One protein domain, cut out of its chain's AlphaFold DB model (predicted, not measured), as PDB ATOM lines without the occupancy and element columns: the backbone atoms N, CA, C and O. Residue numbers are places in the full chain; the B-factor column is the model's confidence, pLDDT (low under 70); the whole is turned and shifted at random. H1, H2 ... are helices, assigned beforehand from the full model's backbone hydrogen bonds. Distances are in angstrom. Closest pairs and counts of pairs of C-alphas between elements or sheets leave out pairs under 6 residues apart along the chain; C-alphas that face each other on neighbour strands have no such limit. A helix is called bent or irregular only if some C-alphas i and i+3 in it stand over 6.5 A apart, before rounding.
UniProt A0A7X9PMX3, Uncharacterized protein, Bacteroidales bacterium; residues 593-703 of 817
ATOM      1  N   GLU A 593       0.872  52.446  44.364       44.19
ATOM      2  CA  GLU A 593       0.774  52.653  45.816       44.19
ATOM      3  C   GLU A 593      -0.461  51.972  46.452       44.19
ATOM      4  O   GLU A 593      -0.428  51.665  47.640       44.19
ATOM      5  N   ASP A 594      -1.510  51.692  45.665       48.47
ATOM      6  CA  ASP A 594      -2.728  50.992  46.107       48.47
ATOM      7  C   ASP A 594      -2.724  49.487  45.747       48.47
ATOM      8  O   ASP A 594      -3.704  48.771  45.973       48.47
ATOM      9  N   VAL A 595      -1.626  48.983  45.168       58.03
ATOM     10  CA  VAL A 595      -1.470  47.573  44.786       58.03
ATOM     11  C   VAL A 595      -1.206  46.727  46.038       58.03
ATOM     12  O   VAL A 595      -0.345  47.082  46.844       58.03
ATOM     13  N   PRO A 596      -1.891  45.580  46.218       63.22
ATOM     14  CA  PRO A 596      -1.592  44.648  47.301       63.22
ATOM     15  C   PRO A 596      -0.102  44.276  47.339       63.22
ATOM     16  O   PRO A 596       0.456  43.794  46.352       63.22
ATOM     17  N   VAL A 597       0.545  44.502  48.484       80.06
ATOM     18  CA  VAL A 597       1.991  44.307  48.661       80.06
ATOM     19  C   VAL A 597       2.268  42.869  49.104       80.06
ATOM     20  O   VAL A 597       2.069  42.533  50.272       80.06
ATOM     21  N   GLU A 598       2.742  42.021  48.187       87.38
ATOM     22  CA  GLU A 598       3.196  40.655  48.503       87.38
ATOM     23  C   GLU A 598       4.669  40.631  48.945       87.38
ATOM     24  O   GLU A 598       5.038  39.864  49.833       87.38
ATOM     25  N   ILE A 599       5.513  41.486  48.356       91.19
ATOM     26  CA  ILE A 599       6.906  41.685  48.775       91.19
ATOM     27  C   ILE A 599       7.101  43.138  49.201       91.19
ATOM     28  O   ILE A 599       6.770  44.065  48.464       91.19
ATOM     29  N   ARG A 600       7.651  43.340  50.399       88.75
ATOM     30  CA  ARG A 600       7.922  44.655  50.976       88.75
ATOM     31  C   ARG A 600       9.210  45.248  50.419       88.75
ATOM     32  O   ARG A 600      10.198  44.541  50.204       88.75
ATOM     33  N   GLN A 601       9.190  46.567  50.262       86.56
ATOM     34  CA  GLN A 601      10.376  47.370  49.993       86.56
ATOM     35  C   GLN A 601      11.359  47.334  51.175       86.56
ATOM     36  O   GLN A 601      10.987  47.055  52.318       86.56
ATOM     37  N   THR A 602      12.619  47.641  50.888       86.38
ATOM     38  CA  THR A 602      13.723  47.716  51.848       86.38
ATOM     39  C   THR A 602      14.428  49.067  51.754       86.38
ATOM     40  O   THR A 602      14.492  49.673  50.688       86.38
ATOM     41  N   ASN A 603      15.002  49.524  52.866       81.50
ATOM     42  CA  ASN A 603      15.866  50.711  52.907       81.50
ATOM     43  C   ASN A 603      17.355  50.343  53.006       81.50
ATOM     44  O   ASN A 603      18.199  51.220  53.171       81.50
ATOM     45  N   THR A 604      17.675  49.049  52.965       84.44
ATOM     46  CA  THR A 604      19.029  48.518  53.141       84.44
ATOM     47  C   THR A 604      19.410  47.633  51.970       84.44
ATOM     48  O   THR A 604      18.615  46.781  51.562       84.44
ATOM     49  N   ASP A 605      20.632  47.820  51.479       88.12
ATOM     50  CA  ASP A 605      21.213  47.000  50.422       88.12
ATOM     51  C   ASP A 605      21.357  45.541  50.870       88.12
ATOM     52  O   ASP A 605      21.561  45.243  52.052       88.12
ATOM     53  N   ILE A 606      21.261  44.622  49.913       92.69
ATOM     54  CA  ILE A 606      21.444  43.189  50.131       92.69
ATOM     55  C   ILE A 606      22.821  42.818  49.589       92.69
ATOM     56  O   ILE A 606      23.056  42.866  48.382       92.69
ATOM     57  N   ASP A 607      23.733  42.449  50.486       91.62
ATOM     58  CA  ASP A 607      25.128  42.163  50.153       91.62
ATOM     59  C   ASP A 607      25.450  40.669  50.307       91.62
ATOM     60  O   ASP A 607      25.552  40.143  51.420       91.62
ATOM     61  N   PHE A 608      25.634  39.995  49.171       93.06
ATOM     62  CA  PHE A 608      26.121  38.619  49.052       93.06
ATOM     63  C   PHE A 608      27.510  38.547  48.398       93.06
ATOM     64  O   PHE A 608      27.893  37.494  47.898       93.06
ATOM     65  N   SER A 609      28.299  39.625  48.436       86.81
ATOM     66  CA  SER A 609      29.644  39.709  47.829       86.81
ATOM     67  C   SER A 609      30.639  38.637  48.295       86.81
ATOM     68  O   SER A 609      31.653  38.404  47.639       86.81
ATOM     69  N   LYS A 610      30.366  37.969  49.424       88.50
ATOM     70  CA  LYS A 610      31.179  36.869  49.971       88.50
ATOM     71  C   LYS A 610      30.750  35.468  49.509       88.50
ATOM     72  O   LYS A 610      31.431  34.509  49.862       88.50
ATOM     73  N   ALA A 611      29.628  35.337  48.804       89.25
ATOM     74  CA  ALA A 611      29.104  34.060  48.317       89.25
ATOM     75  C   ALA A 611      29.546  33.780  46.872       89.25
ATOM     76  O   ALA A 611      29.927  34.693  46.139       89.25
ATOM     77  N   GLU A 612      29.481  32.518  46.438       87.88
ATOM     78  CA  GLU A 612      29.747  32.177  45.037       87.88
ATOM     79  C   GLU A 612      28.534  32.516  44.148       87.88
ATOM     80  O   GLU A 612      27.387  32.309  44.541       87.88
ATOM     81  N   GLU A 613      28.752  32.955  42.900       86.88
ATOM     82  CA  GLU A 613      27.659  33.404  42.008       86.88
ATOM     83  C   GLU A 613      26.548  32.363  41.782       86.88
ATOM     84  O   GLU A 613      25.386  32.709  41.552       86.88
ATOM     85  N   LYS A 614      26.891  31.072  41.852       90.06
ATOM     86  CA  LYS A 614      25.936  29.960  41.721       90.06
ATOM     87  C   LYS A 614      24.958  29.864  42.899       90.06
ATOM     88  O   LYS A 614      23.914  29.226  42.771       90.06
ATOM     89  N   GLU A 615      25.287  30.473  44.037       91.56
ATOM     90  CA  GLU A 615      24.499  30.435  45.272       91.56
ATOM     91  C   GLU A 615      23.448  31.550  45.335       91.56
ATOM     92  O   GLU A 615      22.441  31.392  46.034       91.56
ATOM     93  N   TYR A 616      23.620  32.631  44.560       92.00
ATOM     94  CA  TYR A 616      22.731  33.801  44.584       92.00
ATOM     95  C   TYR A 616      21.241  33.452  44.445       92.00
ATOM     96  O   TYR A 616      20.469  33.922  45.282       92.00
ATOM     97  N   PRO A 617      20.790  32.593  43.499       93.19
ATOM     98  CA  PRO A 617      19.363  32.295  43.362       93.19
ATOM     99  C   PRO A 617      18.752  31.665  44.617       93.19
ATOM    100  O   PRO A 617      17.627  31.988  44.998       93.19
ATOM    101  N   LYS A 618      19.500  30.774  45.283       93.75
ATOM    102  CA  LYS A 618      19.046  30.108  46.508       93.75
ATOM    103  C   LYS A 618      18.995  31.098  47.670       93.75
ATOM    104  O   LYS A 618      17.974  31.189  48.342       93.75
ATOM    105  N   MET A 619      20.060  31.878  47.861       94.38
ATOM    106  CA  MET A 619      20.139  32.872  48.936       94.38
ATOM    107  C   MET A 619      19.073  33.964  48.798       94.38
ATOM    108  O   MET A 619      18.448  34.336  49.787       94.38
ATOM    109  N   LEU A 620      18.818  34.439  47.573       94.31
ATOM    110  CA  LEU A 620      17.762  35.410  47.278       94.31
ATOM    111  C   LEU A 620      16.373  34.843  47.565       94.31
ATOM    112  O   LEU A 620      15.560  35.512  48.199       94.31
ATOM    113  N   ARG A 621      16.103  33.602  47.141       95.38
ATOM    114  CA  ARG A 621      14.838  32.923  47.445       95.38
ATOM    115  C   ARG A 621      14.613  32.826  48.955       95.38
ATOM    116  O   ARG A 621      13.538  33.195  49.426       95.38
ATOM    117  N   ASP A 622      15.621  32.385  49.701       94.12
ATOM    118  CA  ASP A 622      15.544  32.246  51.158       94.12
ATOM    119  C   ASP A 622      15.367  33.607  51.850       94.12
ATOM    120  O   ASP A 622      14.586  33.727  52.795       94.12
ATOM    121  N   TYR A 623      16.055  34.648  51.367       94.31
ATOM    122  CA  TYR A 623      15.912  36.019  51.860       94.31
ATOM    123  C   TYR A 623      14.496  36.566  51.634       94.31
ATOM    124  O   TYR A 623      13.886  37.089  52.568       94.31
ATOM    125  N   LEU A 624      13.956  36.433  50.419       94.62
ATOM    126  CA  LEU A 624      12.633  36.953  50.067       94.62
ATOM    127  C   LEU A 624      11.524  36.280  50.877       94.62
ATOM    128  O   LEU A 624      10.681  36.983  51.425       94.62
ATOM    129  N   ILE A 625      11.558  34.949  51.008       94.56
ATOM    130  CA  ILE A 625      10.568  34.189  51.787       94.56
ATOM    131  C   ILE A 625      10.650  34.556  53.272       94.56
ATOM    132  O   ILE A 625       9.629  34.766  53.919       94.56
ATOM    133  N   ARG A 626      11.864  34.679  53.823       94.06
ATOM    134  CA  ARG A 626      12.053  35.019  55.241       94.06
ATOM    135  C   ARG A 626      11.493  36.397  55.590       94.06
ATOM    136  O   ARG A 626      10.918  36.558  56.661       94.06
ATOM    137  N   ASN A 627      11.682  37.377  54.710       91.56
ATOM    138  CA  ASN A 627      11.224  38.748  54.938       91.56
ATOM    139  C   ASN A 627       9.765  38.979  54.509       91.56
ATOM    140  O   ASN A 627       9.178  39.989  54.893       91.56
ATOM    141  N   ASN A 628       9.174  38.053  53.747       93.25
ATOM    142  CA  ASN A 628       7.804  38.140  53.242       93.25
ATOM    143  C   ASN A 628       7.120  36.763  53.360       93.25
ATOM    144  O   ASN A 628       6.984  36.066  52.356       93.25
ATOM    145  N   PRO A 629       6.710  36.337  54.571       88.19
ATOM    146  CA  PRO A 629       6.230  34.970  54.811       88.19
ATOM    147  C   PRO A 629       5.000  34.566  53.988       88.19
ATOM    148  O   PRO A 629       4.817  33.384  53.708       88.19
ATOM    149  N   ASP A 630       4.187  35.544  53.585       87.06
ATOM    150  CA  ASP A 630       2.943  35.336  52.837       87.06
ATOM    151  C   ASP A 630       3.151  35.294  51.308       87.06
ATOM    152  O   ASP A 630       2.190  35.113  50.560       87.06
ATOM    153  N   VAL A 631       4.388  35.464  50.818       91.06
ATOM    154  CA  VAL A 631       4.674  35.481  49.375       91.06
ATOM    155  C   VAL A 631       4.509  34.092  48.748       91.06
ATOM    156  O   VAL A 631       5.092  33.101  49.203       91.06
ATOM    157  N   ASP A 632       3.775  34.000  47.634       89.44
ATOM    158  CA  ASP A 632       3.637  32.740  46.898       89.44
ATOM    159  C   ASP A 632       4.880  32.457  46.036       89.44
ATOM    160  O   ASP A 632       4.999  32.832  44.864       89.44
ATOM    161  N   SER A 633       5.819  31.729  46.639       90.75
ATOM    162  CA  SER A 633       7.093  31.355  46.022       90.75
ATOM    163  C   SER A 633       7.000  30.281  44.922       90.75
ATOM    164  O   SER A 633       8.040  29.881  44.376       90.75
ATOM    165  N   THR A 634       5.797  29.771  44.617       90.25
ATOM    166  CA  THR A 634       5.558  28.767  43.561       90.25
ATOM    167  C   THR A 634       5.241  29.394  42.201       90.25
ATOM    168  O   THR A 634       5.294  28.716  41.170       90.25
ATOM    169  N   THR A 635       4.962  30.696  42.197       91.12
ATOM    170  CA  THR A 635       4.533  31.462  41.028       91.12
ATOM    171  C   THR A 635       5.637  31.638  39.981       91.12
ATOM    172  O   THR A 635       6.837  31.550  40.268       91.12
ATOM    173  N   VAL A 636       5.229  31.879  38.729       90.75
ATOM    174  CA  VAL A 636       6.166  32.176  37.630       90.75
ATOM    175  C   VAL A 636       6.812  33.540  37.869       90.75
ATOM    176  O   VAL A 636       8.018  33.679  37.709       90.75
ATOM    177  N   GLU A 637       6.027  34.502  38.347       93.25
ATOM    178  CA  GLU A 637       6.438  35.862  38.680       93.25
ATOM    179  C   GLU A 637       7.561  35.863  39.730       93.25
ATOM    180  O   GLU A 637       8.580  36.529  39.548       93.25
ATOM    181  N   PHE A 638       7.432  35.057  40.794       93.69
ATOM    182  CA  PHE A 638       8.454  34.980  41.845       93.69
ATOM    183  C   PHE A 638       9.755  34.368  41.320       93.69
ATOM    184  O   PHE A 638      10.850  34.809  41.667       93.69
ATOM    185  N   ARG A 639       9.651  33.354  40.453       93.38
ATOM    186  CA  ARG A 639      10.822  32.743  39.814       93.38
ATOM    187  C   ARG A 639      11.549  33.737  38.911       93.38
ATOM    188  O   ARG A 639      12.775  33.802  38.975       93.38
ATOM    189  N   GLU A 640      10.815  34.513  38.114       92.12
ATOM    190  CA  GLU A 640      11.409  35.547  37.260       92.12
ATOM    191  C   GLU A 640      12.068  36.662  38.080       92.12
ATOM    192  O   GLU A 640      13.169  37.088  37.737       92.12
ATOM    193  N   LEU A 641      11.479  37.066  39.211       94.38
ATOM    194  CA  LEU A 641      12.094  38.042  40.118       94.38
ATOM    195  C   LEU A 641      13.423  37.530  40.702       94.38
ATOM    196  O   LEU A 641      14.421  38.248  40.704       94.38
ATOM    197  N   VAL A 642      13.471  36.271  41.154       94.75
ATOM    198  CA  VAL A 642      14.714  35.661  41.661       94.75
ATOM    199  C   VAL A 642      15.773  35.573  40.560       94.75
ATOM    200  O   VAL A 642      16.947  35.856  40.815       94.75
ATOM    201  N   ASN A 643      15.382  35.214  39.334       91.75
ATOM    202  CA  ASN A 643      16.291  35.178  38.186       91.75
ATOM    203  C   ASN A 643      16.860  36.569  37.876       91.75
ATOM    204  O   ASN A 643      18.069  36.701  37.666       91.75
ATOM    205  N   LEU A 644      16.002  37.595  37.890       91.06
ATOM    206  CA  LEU A 644      16.376  38.989  37.673       91.06
ATOM    207  C   LEU A 644      17.391  39.462  38.718       91.06
ATOM    208  O   LEU A 644      18.485  39.891  38.352       91.06
ATOM    209  N   PHE A 645      17.077  39.306  40.007       94.12
ATOM    210  CA  PHE A 645      17.978  39.681  41.098       94.12
ATOM    211  C   PHE A 645      19.300  38.923  41.054       94.12
ATOM    212  O   PHE A 645      20.356  39.516  41.259       94.12
ATOM    213  N   SER A 646      19.273  37.635  40.712       90.62
ATOM    214  CA  SER A 646      20.501  36.850  40.552       90.62
ATOM    215  C   SER A 646      21.370  37.400  39.422       90.62
ATOM    216  O   SER A 646      22.592  37.436  39.540       90.62
ATOM    217  N   SER A 647      20.751  37.844  38.323       85.44
ATOM    218  CA  SER A 647      21.465  38.482  37.219       85.44
ATOM    219  C   SER A 647      22.054  39.835  37.618       85.44
ATOM    220  O   SER A 647      23.215  40.094  37.319       85.44
ATOM    221  N   GLN A 648      21.293  40.666  38.333       84.00
ATOM    222  CA  GLN A 648      21.771  41.956  38.838       84.00
ATOM    223  C   GLN A 648      22.936  41.786  39.818       84.00
ATOM    224  O   GLN A 648      23.951  42.461  39.684       84.00
ATOM    225  N   MET A 649      22.843  40.830  40.745       87.38
ATOM    226  CA  MET A 649      23.933  40.521  41.671       87.38
ATOM    227  C   MET A 649      25.188  40.025  40.948       87.38
ATOM    228  O   MET A 649      26.283  40.431  41.318       87.38
ATOM    229  N   ARG A 650      25.067  39.207  39.890       85.31
ATOM    230  CA  ARG A 650      26.227  38.839  39.050       85.31
ATOM    231  C   ARG A 650      26.872  40.071  38.412       85.31
ATOM    232  O   ARG A 650      28.081  40.249  38.507       85.31
ATOM    233  N   ASN A 651      26.057  40.961  37.850       77.19
ATOM    234  CA  ASN A 651      26.537  42.199  37.232       77.19
ATOM    235  C   ASN A 651      27.190  43.159  38.244       77.19
ATOM    236  O   ASN A 651      28.079  43.925  37.872       77.19
ATOM    237  N   ASN A 652      26.793  43.090  39.519       81.75
ATOM    238  CA  ASN A 652      27.224  43.998  40.581       81.75
ATOM    239  C   ASN A 652      27.990  43.298  41.725       81.75
ATOM    240  O   ASN A 652      27.929  43.719  42.878       81.75
ATOM    241  N   LYS A 653      28.715  42.211  41.418       85.12
ATOM    242  CA  LYS A 653      29.634  41.512  42.346       85.12
ATOM    243  C   LYS A 653      29.011  41.136  43.703       85.12
ATOM    244  O   LYS A 653      29.633  41.286  44.752       85.12
ATOM    245  N   GLY A 654      27.775  40.649  43.671       84.44
ATOM    246  CA  GLY A 654      27.026  40.179  44.836       84.44
ATOM    247  C   GLY A 654      26.237  41.258  45.579       84.44
ATOM    248  O   GLY A 654      25.520  40.916  46.514       84.44
ATOM    249  N   LEU A 655      26.308  42.530  45.168       88.19
ATOM    250  CA  LEU A 655      25.539  43.615  45.778       88.19
ATOM    251  C   LEU A 655      24.233  43.873  45.015       88.19
ATOM    252  O   LEU A 655      24.247  44.154  43.817       88.19
ATOM    253  N   LEU A 656      23.101  43.858  45.713       89.00
ATOM    254  CA  LEU A 656      21.816  44.337  45.206       89.00
ATOM    255  C   LEU A 656      21.400  45.577  46.000       89.00
ATOM    256  O   LEU A 656      21.066  45.490  47.181       89.00
ATOM    257  N   VAL A 657      21.448  46.732  45.341       83.12
ATOM    258  CA  VAL A 657      21.142  48.026  45.961       83.12
ATOM    259  C   VAL A 657      19.646  48.108  46.268       83.12
ATOM    260  O   VAL A 657      18.818  47.658  45.472       83.12
ATOM    261  N   ALA A 658      19.284  48.707  47.404       76.81
ATOM    262  CA  ALA A 658      17.903  48.826  47.868       76.81
ATOM    263  C   ALA A 658      16.973  49.442  46.809       76.81
ATOM    264  O   ALA A 658      15.837  49.003  46.652       76.81
ATOM    265  N   TYR A 659      17.464  50.414  46.034       71.00
ATOM    266  CA  TYR A 659      16.712  51.025  44.936       71.00
ATOM    267  C   TYR A 659      16.389  50.040  43.802       71.00
ATOM    268  O   TYR A 659      15.235  49.976  43.379       71.00
ATOM    269  N   ASP A 660      17.363  49.243  43.347       79.94
ATOM    270  CA  ASP A 660      17.168  48.235  42.289       79.94
ATOM    271  C   ASP A 660      16.226  47.114  42.758       79.94
ATOM    272  O   ASP A 660      15.367  46.634  42.004       79.94
ATOM    273  N   TYR A 661      16.348  46.737  44.037       89.81
ATOM    274  CA  TYR A 661      15.428  45.822  44.701       89.81
ATOM    275  C   TYR A 661      14.003  46.385  44.711       89.81
ATOM    276  O   TYR A 661      13.092  45.730  44.209       89.81
ATOM    277  N   ASN A 662      13.811  47.603  45.226       82.88
ATOM    278  CA  ASN A 662      12.492  48.222  45.362       82.88
ATOM    279  C   ASN A 662      11.821  48.409  44.000       82.88
ATOM    280  O   ASN A 662      10.651  48.069  43.854       82.88
ATOM    281  N   PHE A 663      12.574  48.845  42.985       78.44
ATOM    282  CA  PHE A 663      12.083  48.950  41.612       78.44
ATOM    283  C   PHE A 663      11.502  47.622  41.110       78.44
ATOM    284  O   PHE A 663      10.381  47.577  40.598       78.44
ATOM    285  N   SER A 664      12.251  46.533  41.272       87.50
ATOM    286  CA  SER A 664      11.846  45.212  40.783       87.50
ATOM    287  C   SER A 664      10.718  44.603  41.626       87.50
ATOM    288  O   SER A 664       9.872  43.883  41.098       87.50
ATOM    289  N   VAL A 665      10.675  44.914  42.926       89.19
ATOM    290  CA  VAL A 665       9.593  44.521  43.839       89.19
ATOM    291  C   VAL A 665       8.282  45.224  43.498       89.19
ATOM    292  O   VAL A 665       7.242  44.569  43.488       89.19
ATOM    293  N   ASP A 666       8.312  46.509  43.149       82.94
ATOM    294  CA  ASP A 666       7.117  47.233  42.703       82.94
ATOM    295  C   ASP A 666       6.550  46.614  41.418       82.94
ATOM    296  O   ASP A 666       5.352  46.339  41.325       82.94
ATOM    297  N   HIS A 667       7.427  46.298  40.460       85.25
ATOM    298  CA  HIS A 667       7.064  45.590  39.230       85.25
ATOM    299  C   HIS A 667       6.494  44.198  39.521       85.25
ATOM    300  O   HIS A 667       5.497  43.797  38.917       85.25
ATOM    301  N   PHE A 668       7.082  43.468  40.472       91.25
ATOM    302  CA  PHE A 668       6.554  42.186  40.923       91.25
ATOM    303  C   PHE A 668       5.148  42.334  41.517       91.25
ATOM    304  O   PHE A 668       4.238  41.651  41.054       91.25
ATOM    305  N   ASN A 669       4.935  43.244  42.472       87.19
ATOM    306  CA  ASN A 669       3.633  43.450  43.114       87.19
ATOM    307  C   ASN A 669       2.558  43.857  42.087       87.19
ATOM    308  O   ASN A 669       1.467  43.285  42.068       87.19
ATOM    309  N   ASN A 670       2.888  44.761  41.157       84.31
ATOM    310  CA  ASN A 670       2.003  45.132  40.048       84.31
ATOM    311  C   ASN A 670       1.661  43.925  39.153       84.31
ATOM    312  O   ASN A 670       0.494  43.650  38.859       84.31
ATOM    313  N   CYS A 671       2.668  43.132  38.776       88.88
ATOM    314  CA  CYS A 671       2.475  41.914  37.990       88.88
ATOM    315  C   CYS A 671       1.608  40.878  38.728       88.88
ATOM    316  O   CYS A 671       0.796  40.185  38.105       88.88
ATOM    317  N   ARG A 672       1.739  40.773  40.055       90.31
ATOM    318  CA  ARG A 672       0.931  39.881  40.897       90.31
ATOM    319  C   ARG A 672      -0.532  40.299  40.938       90.31
ATOM    320  O   ARG A 672      -1.395  39.432  40.799       90.31
ATOM    321  N   LEU A 673      -0.826  41.598  41.004       85.12
ATOM    322  CA  LEU A 673      -2.196  42.104  40.898       85.12
ATOM    323  C   LEU A 673      -2.841  41.743  39.553       85.12
ATOM    324  O   LEU A 673      -3.937  41.176  39.525       85.12
ATOM    325  N   ILE A 674      -2.141  41.995  38.442       86.75
ATOM    326  CA  ILE A 674      -2.597  41.606  37.096       86.75
ATOM    327  C   ILE A 674      -2.825  40.088  37.032       86.75
ATOM    328  O   ILE A 674      -3.845  39.621  36.527       86.75
ATOM    329  N   SER A 675      -1.919  39.300  37.612       89.62
ATOM    330  CA  SER A 675      -2.014  37.835  37.646       89.62
ATOM    331  C   SER A 675      -3.200  37.327  38.465       89.62
ATOM    332  O   SER A 675      -3.868  36.373  38.053       89.62
ATOM    333  N   GLY A 676      -3.506  37.978  39.589       86.44
ATOM    334  CA  GLY A 676      -4.717  37.729  40.368       86.44
ATOM    335  C   GLY A 676      -5.977  37.936  39.528       86.44
ATOM    336  O   GLY A 676      -6.873  37.088  39.531       86.44
ATOM    337  N   TYR A 677      -6.001  38.996  38.719       85.44
ATOM    338  CA  TYR A 677      -7.104  39.261  37.800       85.44
ATOM    339  C   TYR A 677      -7.212  38.225  36.675       85.44
ATOM    340  O   TYR A 677      -8.294  37.687  36.427       85.44
ATOM    341  N   ILE A 678      -6.087  37.864  36.043       90.19
ATOM    342  CA  ILE A 678      -6.029  36.799  35.027       90.19
ATOM    343  C   ILE A 678      -6.668  35.518  35.569       90.19
ATOM    344  O   ILE A 678      -7.463  34.874  34.876       90.19
ATOM    345  N   ASN A 679      -6.361  35.155  36.816       87.94
ATOM    346  CA  ASN A 679      -6.907  33.961  37.453       87.94
ATOM    347  C   ASN A 679      -8.435  34.024  37.600       87.94
ATOM    348  O   ASN A 679      -9.093  33.012  37.338       87.94
ATOM    349  N   ALA A 680      -8.990  35.195  37.922       85.31
ATOM    350  CA  ALA A 680     -10.427  35.424  38.090       85.31
ATOM    351  C   ALA A 680     -11.228  35.452  36.770       85.31
ATOM    352  O   ALA A 680     -12.440  35.232  36.784       85.31
ATOM    353  N   THR A 681     -10.583  35.689  35.621       86.88
ATOM    354  CA  THR A 681     -11.270  35.715  34.313       86.88
ATOM    355  C   THR A 681     -11.864  34.348  33.934       86.88
ATOM    356  O   THR A 681     -11.500  33.309  34.482       86.88
ATOM    357  N   LYS A 682     -12.748  34.295  32.930       88.19
ATOM    358  CA  LYS A 682     -13.284  33.026  32.383       88.19
ATOM    359  C   LYS A 682     -12.475  32.481  31.193       88.19
ATOM    360  O   LYS A 682     -12.979  31.658  30.432       88.19
ATOM    361  N   LEU A 683     -11.240  32.951  31.008       90.31
ATOM    362  CA  LEU A 683     -10.382  32.551  29.890       90.31
ATOM    363  C   LEU A 683      -9.875  31.099  30.029       90.31
ATOM    364  O   LEU A 683      -9.764  30.594  31.153       90.31
ATOM    365  N   PRO A 684      -9.519  30.416  28.922       92.19
ATOM    366  CA  PRO A 684      -8.957  29.067  28.979       92.19
ATOM    367  C   PRO A 684      -7.677  28.987  29.825       92.19
ATOM    368  O   PRO A 684      -6.817  29.864  29.749       92.19
ATOM    369  N   ALA A 685      -7.516  27.906  30.598       91.50
ATOM    370  CA  ALA A 685      -6.421  27.758  31.565       91.50
ATOM    371  C   ALA A 685      -5.019  27.903  30.942       91.50
ATOM    372  O   ALA A 685      -4.172  28.603  31.496       91.50
ATOM    373  N   LEU A 686      -4.798  27.307  29.764       92.25
ATOM    374  CA  LEU A 686      -3.522  27.402  29.047       92.25
ATOM    375  C   LEU A 686      -3.233  28.832  28.558       92.25
ATOM    376  O   LEU A 686      -2.085  29.270  28.555       92.25
ATOM    377  N   PHE A 687      -4.269  29.587  28.186       93.88
ATOM    378  CA  PHE A 687      -4.109  30.985  27.790       93.88
ATOM    379  C   PHE A 687      -3.796  31.873  28.998       93.88
ATOM    380  O   PHE A 687      -2.877  32.681  28.931       93.88
ATOM    381  N   LYS A 688      -4.472  31.655  30.137       92.81
ATOM    382  CA  LYS A 688      -4.146  32.324  31.409       92.81
ATOM    383  C   LYS A 688      -2.687  32.107  31.817       92.81
ATOM    384  O   LYS A 688      -2.022  33.047  32.233       92.81
ATOM    385  N   GLU A 689      -2.179  30.879  31.684       91.44
ATOM    386  CA  GLU A 689      -0.765  30.574  31.935       91.44
ATOM    387  C   GLU A 689       0.163  31.344  30.987       91.44
ATOM    388  O   GLU A 689       1.146  31.938  31.431       91.44
ATOM    389  N   GLY A 690      -0.185  31.402  29.698       91.69
ATOM    390  CA  GLY A 690       0.532  32.199  28.706       91.69
ATOM    391  C   GLY A 690       0.573  33.692  29.024       91.69
ATOM    392  O   GLY A 690       1.636  34.302  28.887       91.69
ATOM    393  N   LEU A 691      -0.552  34.260  29.470       92.94
ATOM    394  CA  LEU A 691      -0.655  35.661  29.880       92.94
ATOM    395  C   LEU A 691       0.197  35.948  31.117       92.94
ATOM    396  O   LEU A 691       0.980  36.889  31.095       92.94
ATOM    397  N   ARG A 692       0.123  35.115  32.164       93.81
ATOM    398  CA  ARG A 692       0.979  35.273  33.354       93.81
ATOM    399  C   ARG A 692       2.461  35.264  32.990       93.81
ATOM    400  O   ARG A 692       3.206  36.146  33.398       93.81
ATOM    401  N   LYS A 693       2.879  34.331  32.128       91.50
ATOM    402  CA  LYS A 693       4.259  34.293  31.627       91.50
ATOM    403  C   LYS A 693       4.617  35.538  30.808       91.50
ATOM    404  O   LYS A 693       5.706  36.071  30.973       91.50
ATOM    405  N   TYR A 694       3.705  36.010  29.955       91.00
ATOM    406  CA  TYR A 694       3.905  37.228  29.168       91.00
ATOM    407  C   TYR A 694       4.137  38.446  30.066       91.00
ATOM    408  O   TYR A 694       5.103  39.177  29.856       91.00
ATOM    409  N   TYR A 695       3.283  38.649  31.071       90.69
ATOM    410  CA  TYR A 695       3.406  39.779  31.988       90.69
ATOM    411  C   TYR A 695       4.603  39.640  32.923       90.69
ATOM    412  O   TYR A 695       5.275  40.636  33.148       90.69
ATOM    413  N   ALA A 696       4.947  38.437  33.390       90.44
ATOM    414  CA  ALA A 696       6.178  38.228  34.150       90.44
ATOM    415  C   ALA A 696       7.413  38.627  33.321       90.44
ATOM    416  O   ALA A 696       8.240  39.413  33.776       90.44
ATOM    417  N   GLU A 697       7.498  38.177  32.064       86.69
ATOM    418  CA  GLU A 697       8.583  38.561  31.154       86.69
ATOM    419  C   GLU A 697       8.568  40.072  30.840       86.69
ATOM    420  O   GLU A 697       9.619  40.707  30.779       86.69
ATOM    421  N   ALA A 698       7.394  40.672  30.621       80.50
ATOM    422  CA  ALA A 698       7.261  42.087  30.267       80.50
ATOM    423  C   ALA A 698       7.540  43.030  31.443       80.50
ATOM    424  O   ALA A 698       8.326  43.962  31.322       80.50
ATOM    425  N   ILE A 699       6.895  42.793  32.576       84.81
ATOM    426  CA  ILE A 699       6.894  43.698  33.724       84.81
ATOM    427  C   ILE A 699       8.132  43.447  34.578       84.81
ATOM    428  O   ILE A 699       8.851  44.384  34.892       84.81
ATOM    429  N   ILE A 700       8.435  42.192  34.914       88.00
ATOM    430  CA  ILE A 700       9.546  41.881  35.822       88.00
ATOM    431  C   ILE A 700      10.858  41.870  35.037       88.00
ATOM    432  O   ILE A 700      11.754  42.670  35.301       88.00
ATOM    433  N   SER A 701      10.971  41.015  34.016       81.56
ATOM    434  CA  SER A 701      12.248  40.846  33.312       81.56
ATOM    435  C   SER A 701      12.616  42.046  32.432       81.56
ATOM    436  O   SER A 701      13.787  42.410  32.378       81.56
ATOM    437  N   ARG A 702      11.648  42.670  31.739       76.31
ATOM    438  CA  ARG A 702      11.901  43.844  30.876       76.31
ATOM    439  C   ARG A 702      11.641  45.195  31.550       76.31
ATOM    440  O   ARG A 702      12.098  46.203  31.021       76.31
ATOM    441  N   GLY A 703      10.960  45.237  32.698       72.38
ATOM    442  CA  GLY A 703      10.661  46.495  33.395       72.38
ATOM    443  C   GLY A 703       9.625  47.376  32.685       72.38
ATOM    444  O   GLY A 703       9.731  48.596  32.749       72.38
TER     445      GLY A 703
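AT A GLANCE: This is residues 593 to 703 of the 817 residues of an uncharacterized protein of Bacteroidales bacterium (UniProt A0A7X9PMX3). Three helices, H2, H3 and H4, run up and down in a small elongated bundle, with H2 and H4 shifted along the long helix H3 and overlapping each other only in part; a fourth helix, H1, crosses H2 at a steep tilt and stays apart from H3 and H4. Before H1 runs a long stretch with no named element, residues 593 to 612, tied by a short pairing to the link between H2 and H3, while at one end of the bundle residues 681 to 686, at the turn from H3 into H4, stick out. The printed part has 111 residues with four named helices, in the order H1, H2, H3, H4, and no named strand; its class is all helix. It is compact, with a radius of gyration of the C-alphas of 14.2 A, and spans 48 by 27 by 23 A.

IN THESE COORDINATES: Begin at Glu 593, C-alpha at (0.774, 52.653, 45.816), and pass residues 593 to 612 to reach H1, residues 613 to 627, 21.6 A from first to last C-alpha. H1 is irregular: C-alphas 614 and 617 are 7.2 A apart. After a short link comes H2, residues 636 to 651, 22.7 A long. Find C-alpha 658 at (17.903, 48.826, 47.868); from there H3 runs to residue 680 over 32.8 A. H4, residues 685 to 701, is 22.9 A long and ends at C-alpha 701, (12.248, 40.846, 33.312).

HOW THE PARTS SIT: Start at H2, the hub, which touches the three other helices. H1 and H2 touch, closest at the C-alphas of Pro 617 and Ser 646, 5.5 A apart, and run opposite ways at a steep tilt of 51 degrees. H2 and H3 form a helical hairpin at a shallow tilt of 17 degrees; their closest C-alphas, Glu 637 and Phe 668, are 6.7 A apart. H3 and H4 form another, at 16 degrees, closest at the C-alphas of His 667 and Ile 700, 5.6 A. H2 and H4 touch and run the same way at a shallow tilt of 24 degrees, with the C-alphas of Glu 637 and Ala 696 closest at 5.1 A. Look also at residues 606 to 607, which pair antiparallel with residues 655 to 656. In H2 and H3 every O i to N i+4 pair is within hydrogen-bond range; in H1 9 of 11 are, and in H4 12 of 13.

THE WHOLE: The two C-alphas farthest apart, those of Lys 610 and Lys 682, are 48.0 A apart. The printed part has no cut, and no link between named helices is long; H3 to H4 is tight. Mean pLDDT of the printed part is 87.2, and look for low confidence, under 70, at residues 593 to 596.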